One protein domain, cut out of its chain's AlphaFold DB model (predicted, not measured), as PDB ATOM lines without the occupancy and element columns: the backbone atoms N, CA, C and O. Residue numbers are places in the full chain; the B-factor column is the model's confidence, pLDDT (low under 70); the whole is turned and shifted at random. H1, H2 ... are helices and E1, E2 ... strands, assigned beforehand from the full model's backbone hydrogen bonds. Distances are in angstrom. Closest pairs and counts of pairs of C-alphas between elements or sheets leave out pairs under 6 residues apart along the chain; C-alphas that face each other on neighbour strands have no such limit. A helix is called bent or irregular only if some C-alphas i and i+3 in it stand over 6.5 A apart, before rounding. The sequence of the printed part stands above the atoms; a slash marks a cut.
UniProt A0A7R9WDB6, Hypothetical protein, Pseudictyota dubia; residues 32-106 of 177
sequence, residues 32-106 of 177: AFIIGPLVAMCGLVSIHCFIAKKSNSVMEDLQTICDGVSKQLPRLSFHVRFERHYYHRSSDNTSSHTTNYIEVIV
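This is residues 32 to 106 of the 177 residues of the protein "Hypothetical protein" of Pseudictyota dubia (UniProt A0A7R9WDB6). A long, straight helix, H1, and a long hairpin of two strands, E1 and E2, make a flat, open V, joined where H1 ends and E1 begins. Residues 32 to 58 of H1 stick out free. The printed part has 75 residues, with one named helix and two named strands in the order H1, E1, E2, and an antiparallel sheet, E1 - E2; the class is mixed, helices and strands. The whole is extended, with a radius of gyration of the C-alphas of 19.3 A and spans of 64 by 31 by 6 A.

H1, residues 32 to 72, begins at C-alpha 32 (-49.455, -111.494, 18.042) and is 60.7 A long; it is neither bent nor irregular, but only just: C-alphas 34 and 37 are 6.1 A apart. E1, residues 76 to 88, and E2, residues 94 to 106, are each 37.4 A long; E2 ends at C-alpha 106 (-31.129, -100.630, 76.750).

The closest C-alphas of H1 and E1, those of Ser 70 and Ser 77, are 4.9 A apart. H1 and E2 are near each other, with 7 pairs of C-alphas within 10 A. In the hairpin, N 79 and O 103 are within hydrogen-bond range at 2.8 A. In H1, 35 of 37 O i to N i+4 pairs are within range.

The C-alphas farthest apart, those of Ala 32 and Arg 75, are 64.4 A apart. The printed part has no cut, and both links are tight. Residues 88 to 93 have pLDDT under 70.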
ATOM      1  N   ALA A  32     -50.764-111.708  17.421       74.12
ATOM      2  CA  ALA A  32     -49.455-111.494  18.042       74.12
ATOM      3  C   ALA A  32     -49.432-110.224  18.915       74.12
ATOM      4  O   ALA A  32     -48.814-110.217  19.981       74.12
ATOM      5  N   PHE A  33     -50.168-109.183  18.509       78.44
ATOM      6  CA  PHE A  33     -50.286-107.928  19.257       78.44
ATOM      7  C   PHE A  33     -51.096-108.059  20.551       78.44
ATOM      8  O   PHE A  33     -50.881-107.275  21.468       78.44
ATOM      9  N   ILE A  34     -51.999-109.038  20.649       82.81
ATOM     10  CA  ILE A  34     -52.816-109.257  21.853       82.81
ATOM     11  C   ILE A  34     -52.144-110.263  22.795       82.81
ATOM     12  O   ILE A  34     -52.074-110.040  24.004       82.81
ATOM     13  N   ILE A  35     -51.615-111.362  22.250       84.00
ATOM     14  CA  ILE A  35     -51.042-112.451  23.052       84.00
ATOM     15  C   ILE A  35     -49.718-112.021  23.699       84.00
ATOM     16  O   ILE A  35     -49.484-112.326  24.869       84.00
ATOM     17  N   GLY A  36     -48.871-111.278  22.977       83.38
ATOM     18  CA  GLY A  36     -47.566-110.831  23.476       83.38
ATOM     19  C   GLY A  36     -47.648-110.039  24.792       83.38
ATOM     20  O   GLY A  36     -47.042-110.457  25.783       83.38
ATOM     21  N   PRO A  37     -48.426-108.940  24.853       88.06
ATOM     22  CA  PRO A  37     -48.592-108.154  26.074       88.06
ATOM     23  C   PRO A  37     -49.197-108.948  27.234       88.06
ATOM     24  O   PRO A  37     -48.757-108.787  28.367       88.06
ATOM     25  N   LEU A  38     -50.156-109.842  26.969       87.81
ATOM     26  CA  LEU A  38     -50.774-110.682  28.003       87.81
ATOM     27  C   LEU A  38     -49.747-111.584  28.696       87.81
ATOM     28  O   LEU A  38     -49.694-111.636  29.925       87.81
ATOM     29  N   VAL A  39     -48.888-112.251  27.921       89.62
ATOM     30  CA  VAL A  39     -47.823-113.107  28.470       89.62
ATOM     31  C   VAL A  39     -46.799-112.276  29.246       89.62
ATOM     32  O   VAL A  39     -46.394-112.670  30.342       89.62
ATOM     33  N   ALA A  40     -46.416-111.107  28.724       87.12
ATOM     34  CA  ALA A  40     -45.495-110.202  29.407       87.12
ATOM     35  C   ALA A  40     -46.062-109.711  30.751       87.12
ATOM     36  O   ALA A  40     -45.369-109.760  31.768       87.12
ATOM     37  N   MET A  41     -47.339-109.318  30.786       90.94
ATOM     38  CA  MET A  41     -48.024-108.880  32.005       90.94
ATOM     39  C   MET A  41     -48.094-109.994  33.051       90.94
ATOM     40  O   MET A  41     -47.751-109.765  34.211       90.94
ATOM     41  N   CYS A  42     -48.449-111.219  32.654       92.19
ATOM     42  CA  CYS A  42     -48.440-112.373  33.557       92.19
ATOM     43  C   CYS A  42     -47.042-112.639  34.145       92.19
ATOM     44  O   CYS A  42     -46.913-112.933  35.339       92.19
ATOM     45  N   GLY A  43     -45.992-112.494  33.332       91.50
ATOM     46  CA  GLY A  43     -44.605-112.607  33.783       91.50
ATOM     47  C   GLY A  43     -44.240-111.545  34.823       91.50
ATOM     48  O   GLY A  43     -43.732-111.876  35.895       91.50
ATOM     49  N   LEU A  44     -44.559-110.277  34.550       89.25
ATOM     50  CA  LEU A  44     -44.277-109.160  35.455       89.25
ATOM     51  C   LEU A  44     -44.998-109.299  36.800       89.25
ATOM     52  O   LEU A  44     -44.375-109.091  37.843       89.25
ATOM     53  N   VAL A  45     -46.274-109.695  36.793       92.31
ATOM     54  CA  VAL A  45     -47.057-109.918  38.021       92.31
ATOM     55  C   VAL A  45     -46.458-111.055  38.845       92.31
ATOM     56  O   VAL A  45     -46.285-110.920  40.056       92.31
ATOM     57  N   SER A  46     -46.072-112.155  38.196       92.12
ATOM     58  CA  SER A  46     -45.461-113.304  38.877       92.12
ATOM     59  C   SER A  46     -44.151-112.925  39.573       92.12
ATOM     60  O   SER A  46     -43.927-113.308  40.723       92.12
ATOM     61  N   ILE A  47     -43.312-112.121  38.911       90.31
ATOM     62  CA  ILE A  47     -42.061-111.604  39.482       90.31
ATOM     63  C   ILE A  47     -42.347-110.701  40.688       90.31
ATOM     64  O   ILE A  47     -41.726-110.879  41.736       90.31
ATOM     65  N   HIS A  48     -43.309-109.779  40.583       84.94
ATOM     66  CA  HIS A  48     -43.674-108.894  41.693       84.94
ATOM     67  C   HIS A  48     -44.170-109.681  42.910       84.94
ATOM     68  O   HIS A  48     -43.700-109.455  44.025       84.94
ATOM     69  N   CYS A  49     -45.056-110.655  42.698       88.81
ATOM     70  CA  CYS A  49     -45.553-111.525  43.761       88.81
ATOM     71  C   CYS A  49     -44.429-112.340  44.415       88.81
ATOM     72  O   CYS A  49     -44.415-112.502  45.636       88.81
ATOM     73  N   PHE A  50     -43.477-112.842  43.625       90.75
ATOM     74  CA  PHE A  50     -42.330-113.585  44.144       90.75
ATOM     75  C   PHE A  50     -41.430-112.708  45.022       90.75
ATOM     76  O   PHE A  50     -41.075-113.109  46.131       90.75
ATOM     77  N   ILE A  51     -41.096-111.503  44.554       85.38
ATOM     78  CA  ILE A  51     -40.276-110.547  45.308       85.38
ATOM     79  C   ILE A  51     -40.978-110.164  46.616       85.38
ATOM     80  O   ILE A  51     -40.348-110.210  47.671       85.38
ATOM     81  N   ALA A  52     -42.281-109.874  46.567       82.88
ATOM     82  CA  ALA A  52     -43.068-109.538  47.752       82.88
ATOM     83  C   ALA A  52     -43.061-110.675  48.788       82.88
ATOM     84  O   ALA A  52     -42.733-110.447  49.953       82.88
ATOM     85  N   LYS A  53     -43.323-111.919  48.361       87.62
ATOM     86  CA  LYS A  53     -43.282-113.090  49.252       87.62
ATOM     87  C   LYS A  53     -41.911-113.288  49.887       87.62
ATOM     88  O   LYS A  53     -41.822-113.512  51.089       87.62
ATOM     89  N   LYS A  54     -40.843-113.184  49.091       88.62
ATOM     90  CA  LYS A  54     -39.479-113.347  49.597       88.62
ATOM     91  C   LYS A  54     -39.115-112.254  50.602       88.62
ATOM     92  O   LYS A  54     -38.476-112.556  51.602       88.62
ATOM     93  N   SER A  55     -39.540-111.013  50.361       84.12
ATOM     94  CA  SER A  55     -39.285-109.912  51.294       84.12
ATOM     95  C   SER A  55     -39.982-110.112  52.640       84.12
ATOM     96  O   SER A  55     -39.367-109.863  53.671       84.12
ATOM     97  N   ASN A  56     -41.209-110.643  52.638       86.81
ATOM     98  CA  ASN A  56     -41.946-110.917  53.872       86.81
ATOM     99  C   ASN A  56     -41.278-112.025  54.694       86.81
ATOM    100  O   ASN A  56     -41.125-111.867  55.896       86.81
ATOM    101  N   SER A  57     -40.810-113.095  54.043       91.94
ATOM    102  CA  SER A  57     -40.110-114.193  54.727       91.94
ATOM    103  C   SER A  57     -38.833-113.721  55.425       91.94
ATOM    104  O   SER A  57     -38.622-114.039  56.586       91.94
ATOM    105  N   VAL A  58     -38.011-112.905  54.754       88.94
ATOM    106  CA  VAL A  58     -36.803-112.334  55.378       88.94
ATOM    107  C   VAL A  58     -37.168-111.464  56.583       88.94
ATOM    108  O   VAL A  58     -36.423-111.407  57.558       88.94
ATOM    109  N   MET A  59     -38.318-110.795  56.525       86.56
ATOM    110  CA  MET A  59     -38.787-109.954  57.615       86.56
ATOM    111  C   MET A  59     -39.220-110.754  58.839       86.56
ATOM    112  O   MET A  59     -38.867-110.397  59.962       86.56
ATOM    113  N   GLU A  60     -39.954-111.841  58.614       91.62
ATOM    114  CA  GLU A  60     -40.369-112.775  59.660       91.62
ATOM    115  C   GLU A  60     -39.150-113.409  60.341       91.62
ATOM    116  O   GLU A  60     -39.095-113.476  61.572       91.62
ATOM    117  N   ASP A  61     -38.137-113.794  59.560       93.00
ATOM    118  CA  ASP A  61     -36.886-114.348  60.082       93.00
ATOM    119  C   ASP A  61     -36.145-113.325  60.954       93.00
ATOM    120  O   ASP A  61     -35.707-113.639  62.062       93.00
ATOM    121  N   LEU A  62     -36.041-112.077  60.487       90.88
ATOM    122  CA  LEU A  62     -35.378-111.003  61.224       90.88
ATOM    123  C   LEU A  62     -36.101-110.698  62.545       90.88
ATOM    124  O   LEU A  62     -35.456-110.582  63.586       90.88
ATOM    125  N   GLN A  63     -37.433-110.627  62.522       91.88
ATOM    126  CA  GLN A  63     -38.237-110.434  63.728       91.88
ATOM    127  C   GLN A  63     -38.057-111.595  64.712       91.88
ATOM    128  O   GLN A  63     -37.828-111.367  65.898       91.88
ATOM    129  N   THR A  64     -38.058-112.832  64.213       93.25
ATOM    130  CA  THR A  64     -37.830-114.033  65.029       93.25
ATOM    131  C   THR A  64     -36.458-114.010  65.705       93.25
ATOM    132  O   THR A  64     -36.341-114.354  66.883       93.25
ATOM    133  N   ILE A  65     -35.414-113.572  64.992       93.38
ATOM    134  CA  ILE A  65     -34.065-113.422  65.554       93.38
ATOM    135  C   ILE A  65     -34.059-112.345  66.643       93.38
ATOM    136  O   ILE A  65     -33.547-112.595  67.735       93.38
ATOM    137  N   CYS A  66     -34.650-111.175  66.386       90.06
ATOM    138  CA  CYS A  66     -34.736-110.094  67.369       90.06
ATOM    139  C   CYS A  66     -35.480-110.527  68.642       90.06
ATOM    140  O   CYS A  66     -34.984-110.289  69.746       90.06
ATOM    141  N   ASP A  67     -36.599-111.238  68.501       90.56
ATOM    142  CA  ASP A  67     -37.362-111.785  69.626       90.56
ATOM    143  C   ASP A  67     -36.558-112.840  70.401       90.56
ATOM    144  O   ASP A  67     -36.600-112.894  71.633       90.56
ATOM    145  N   GLY A  68     -35.799-113.680  69.691       91.50
ATOM    146  CA  GLY A  68     -34.914-114.677  70.290       91.50
ATOM    147  C   GLY A  68     -33.799-114.041  71.121       91.50
ATOM    148  O   GLY A  68     -33.588-114.429  72.270       91.50
ATOM    149  N   VAL A  69     -33.124-113.029  70.572       90.19
ATOM    150  CA  VAL A  69     -32.044-112.309  71.261       90.19
ATOM    151  C   VAL A  69     -32.589-111.502  72.441       90.19
ATOM    152  O   VAL A  69     -31.992-111.518  73.517       90.19
ATOM    153  N   SER A  70     -33.754-110.862  72.295       88.00
ATOM    154  CA  SER A  70     -34.384-110.111  73.387       88.00
ATOM    155  C   SER A  70     -34.736-111.001  74.584       88.00
ATOM    156  O   SER A  70     -34.605-110.571  75.727       88.00
ATOM    157  N   LYS A  71     -35.122-112.263  74.350       86.19
ATOM    158  CA  LYS A  71     -35.355-113.239  75.428       86.19
ATOM    159  C   LYS A  71     -34.069-113.672  76.133       86.19
ATOM    160  O   LYS A  71     -34.114-113.994  77.316       86.19
ATOM    161  N   GLN A  72     -32.939-113.709  75.423       92.50
ATOM    162  CA  GLN A  72     -31.642-114.093  75.995       92.50
ATOM    163  C   GLN A  72     -31.009-112.968  76.820       92.50
ATOM    164  O   GLN A  72     -30.296-113.237  77.785       92.50
ATOM    165  N   LEU A  73     -31.266-111.712  76.452       88.50
ATOM    166  CA  LEU A  73     -30.654-110.535  77.061       88.50
ATOM    167  C   LEU A  73     -31.734-109.683  77.742       88.50
ATOM    168  O   LEU A  73     -32.223-108.738  77.138       88.50
ATOM    169  N   PRO A  74     -32.079-109.928  79.021       82.62
ATOM    170  CA  PRO A  74     -33.180-109.225  79.696       82.62
ATOM    171  C   PRO A  74     -32.967-107.707  79.840       82.62
ATOM    172  O   PRO A  74     -33.904-106.980  80.153       82.62
ATOM    173  N   ARG A  75     -31.741-107.216  79.613       83.94
ATOM    174  CA  ARG A  75     -31.395-105.786  79.627       83.94
ATOM    175  C   ARG A  75     -31.525-105.106  78.261       83.94
ATOM    176  O   ARG A  75     -31.368-103.890  78.186       83.94
ATOM    177  N   LEU A  76     -31.752-105.874  77.196       86.94
ATOM    178  CA  LEU A  76     -31.839-105.388  75.824       86.94
ATOM    179  C   LEU A  76     -33.142-105.877  75.196       86.94
ATOM    180  O   LEU A  76     -33.361-107.077  75.054       86.94
ATOM    181  N   SER A  77     -33.990-104.948  74.762       88.62
ATOM    182  CA  SER A  77     -35.118-105.292  73.898       88.62
ATOM    183  C   SER A  77     -34.881-104.771  72.492       88.62
ATOM    184  O   SER A  77     -34.607-103.585  72.302       88.62
ATOM    185  N   PHE A  78     -35.002-105.662  71.516       89.75
ATOM    186  CA  PHE A  78     -34.848-105.356  70.101       89.75
ATOM    187  C   PHE A  78     -36.235-105.227  69.484       89.75
ATOM    188  O   PHE A  78     -37.032-106.156  69.569       89.75
ATOM    189  N   HIS A  79     -36.518-104.093  68.852       89.19
ATOM    190  CA  HIS A  79     -37.739-103.874  68.095       89.19
ATOM    191  C   HIS A  79     -37.377-103.528  66.657       89.19
ATOM    192  O   HIS A  79     -36.622-102.598  66.390       89.19
ATOM    193  N   VAL A  80     -37.933-104.271  65.707       88.31
ATOM    194  CA  VAL A  80     -37.782-103.937  64.292       88.31
ATOM    195  C   VAL A  80     -38.930-103.029  63.862       88.31
ATOM    196  O   VAL A  80     -40.095-103.377  64.062       88.31
ATOM    197  N   ARG A  81     -38.607-101.870  63.287       88.56
ATOM    198  CA  ARG A  81     -39.568-100.889  62.780       88.56
ATOM    199  C   ARG A  81     -39.357-100.664  61.289       88.56
ATOM    200  O   ARG A  81     -38.230-100.523  60.815       88.56
ATOM    201  N   PHE A  82     -40.462-100.569  60.560       86.31
ATOM    202  CA  PHE A  82     -40.461-100.343  59.119       86.31
ATOM    203  C   PHE A  82     -41.150 -99.035  58.796       86.31
ATOM    204  O   PHE A  82     -42.333 -98.863  59.090       86.31
ATOM    205  N   GLU A  83     -40.425 -98.130  58.151       87.44
ATOM    206  CA  GLU A  83     -41.001 -96.894  57.645       87.44
ATOM    207  C   GLU A  83     -40.915 -96.880  56.129       87.44
ATOM    208  O   GLU A  83     -39.844 -96.987  55.530       87.44
ATOM    209  N   ARG A  84     -42.077 -96.754  55.490       83.94
ATOM    210  CA  ARG A  84     -42.156 -96.531  54.054       83.94
ATOM    211  C   ARG A  84     -42.434 -95.059  53.819       83.94
ATOM    212  O   ARG A  84     -43.518 -94.569  54.128       83.94
ATOM    213  N   HIS A  85     -41.464 -94.368  53.241       84.25
ATOM    214  CA  HIS A  85     -41.605 -92.973  52.869       84.25
ATOM    215  C   HIS A  85     -42.031 -92.882  51.407       84.25
ATOM    216  O   HIS A  85     -41.380 -93.425  50.509       84.25
ATOM    217  N   TYR A  86     -43.128 -92.168  51.175       81.50
ATOM    218  CA  TYR A  86     -43.612 -91.844  49.841       81.50
ATOM    219  C   TYR A  86     -43.259 -90.391  49.534       81.50
ATOM    220  O   TYR A  86     -43.727 -89.478  50.210       81.50
ATOM    221  N   TYR A  87     -42.446 -90.171  48.504       78.94
ATOM    222  CA  TYR A  87     -42.205 -88.837  47.974       78.94
ATOM    223  C   TYR A  87     -43.161 -88.585  46.814       78.94
ATOM    224  O   TYR A  87     -43.016 -89.157  45.731       78.94
ATOM    225  N   HIS A  88     -44.134 -87.704  47.038       69.25
ATOM    226  CA  HIS A  88     -44.947 -87.162  45.959       69.25
ATOM    227  C   HIS A  88     -44.246 -85.944  45.366       69.25
ATOM    228  O   HIS A  88     -44.219 -84.866  45.959       69.25
ATOM    229  N   ARG A  89     -43.659 -86.119  44.180       68.94
ATOM    230  CA  ARG A  89     -43.216 -84.995  43.357       68.94
ATOM    231  C   ARG A  89     -44.363 -84.624  42.423       68.94
ATOM    232  O   ARG A  89     -44.901 -85.496  41.752       68.94
ATOM    233  N   SER A  90     -44.709 -83.338  42.372       69.69
ATOM    234  CA  SER A  90     -45.871 -82.770  41.660       69.69
ATOM    235  C   SER A  90     -45.927 -83.017  40.137       69.69
ATOM    236  O   SER A  90     -46.843 -82.526  39.486       69.69
ATOM    237  N   SER A  91     -44.977 -83.751  39.554       66.44
ATOM    238  CA  SER A  91     -45.020 -84.195  38.159       66.44
ATOM    239  C   SER A  91     -44.562 -85.659  38.069       66.44
ATOM    240  O   SER A  91     -43.365 -85.955  38.052       66.44
ATOM    241  N   ASP A  92     -45.530 -86.567  38.082       66.25
ATOM    242  CA  ASP A  92     -45.508 -87.920  37.505       66.25
ATOM    243  C   ASP A  92     -44.458 -88.958  37.928       66.25
ATOM    244  O   ASP A  92     -44.475 -90.065  37.400       66.25
ATOM    245  N   ASN A  93     -43.620 -88.709  38.933       60.28
ATOM    246  CA  ASN A  93     -42.760 -89.756  39.493       60.28
ATOM    247  C   ASN A  93     -42.926 -89.854  41.009       60.28
ATOM    248  O   ASN A  93     -42.325 -89.096  41.775       60.28
ATOM    249  N   THR A  94     -43.744 -90.819  41.440       70.06
ATOM    250  CA  THR A  94     -43.824 -91.226  42.847       70.06
ATOM    251  C   THR A  94     -42.642 -92.139  43.141       70.06
ATOM    252  O   THR A  94     -42.593 -93.273  42.670       70.06
ATOM    253  N   SER A  95     -41.673 -91.639  43.906       75.00
ATOM    254  CA  SER A  95     -40.580 -92.459  44.426       75.00
ATOM    255  C   SER A  95     -40.943 -92.908  45.836       75.00
ATOM    256  O   SER A  95     -41.320 -92.091  46.679       75.00
ATOM    257  N   SER A  96     -40.845 -94.208  46.097       79.12
ATOM    258  CA  SER A  96     -40.964 -94.759  47.443       79.12
ATOM    259  C   SER A  96     -39.634 -95.359  47.859       79.12
ATOM    260  O   SER A  96     -39.067 -96.154  47.107       79.12
ATOM    261  N   HIS A  97     -39.180 -95.046  49.066       83.25
ATOM    262  CA  HIS A  97     -38.114 -95.802  49.707       83.25
ATOM    263  C   HIS A  97     -38.627 -96.371  51.028       83.25
ATOM    264  O   HIS A  97     -39.484 -95.781  51.689       83.25
ATOM    265  N   THR A  98     -38.130 -97.551  51.377       80.62
ATOM    266  CA  THR A  98     -38.430 -98.198  52.652       80.62
ATOM    267  C   THR A  98     -37.150 -98.197  53.464       80.62
ATOM    268  O   THR A  98     -36.137 -98.720  52.994       80.62
ATOM    269  N   THR A  99     -37.204 -97.631  54.662       86.44
ATOM    270  CA  THR A  99     -36.104 -97.673  55.622       86.44
ATOM    271  C   THR A  99     -36.476 -98.647  56.731       86.44
ATOM    272  O   THR A  99     -37.565 -98.577  57.305       86.44
ATOM    273  N   ASN A 100     -35.576 -99.591  56.994       86.69
ATOM    274  CA  ASN A 100     -35.738-100.589  58.046       86.69
ATOM    275  C   ASN A 100     -34.850-100.177  59.221       86.69
ATOM    276  O   ASN A 100     -33.640-100.027  59.045       86.69
ATOM    277  N   TYR A 101     -35.443-100.001  60.396       88.25
ATOM    278  CA  TYR A 101     -34.740 -99.630  61.617       88.25
ATOM    279  C   TYR A 101     -34.779-100.796  62.603       88.25
ATOM    280  O   TYR A 101     -35.815-101.435  62.787       88.25
ATOM    281  N   ILE A 102     -33.646-101.059  63.250       89.44
ATOM    282  CA  ILE A 102     -33.578-101.935  64.418       89.44
ATOM    283  C   ILE A 102     -33.405-101.011  65.616       89.44
ATOM    284  O   ILE A 102     -32.333-100.449  65.834       89.44
ATOM    285  N   GLU A 103     -34.486-100.810  66.352       88.44
ATOM    286  CA  GLU A 103     -34.488-100.045  67.588       88.44
ATOM    287  C   GLU A 103     -34.029-100.969  68.724       88.44
ATOM    288  O   GLU A 103     -34.575-102.054  68.928       88.44
ATOM    289  N   VAL A 104     -32.991-100.558  69.454       89.62
ATOM    290  CA  VAL A 104     -32.454-101.309  70.595       89.62
ATOM    291  C   VAL A 104     -32.675-100.482  71.849       89.62
ATOM    292  O   VAL A 104     -32.093 -99.411  72.005       89.62
ATOM    293  N   ILE A 105     -33.521-100.976  72.746       86.00
ATOM    294  CA  ILE A 105     -33.770-100.337  74.035       86.00
ATOM    295  C   ILE A 105     -32.864-101.009  75.055       86.00
ATOM    296  O   ILE A 105     -32.956-102.212  75.299       86.00
ATOM    297  N   VAL A 106     -31.986-100.210  75.648       90.06
ATOM    298  CA  VAL A 106     -31.129-100.630  76.750       90.06
ATOM    299  C   VAL A 106     -31.821-100.228  78.041       90.06
ATOM    300  O   VAL A 106     -32.046 -99.040  78.274       90.06
TER     301      VAL A 106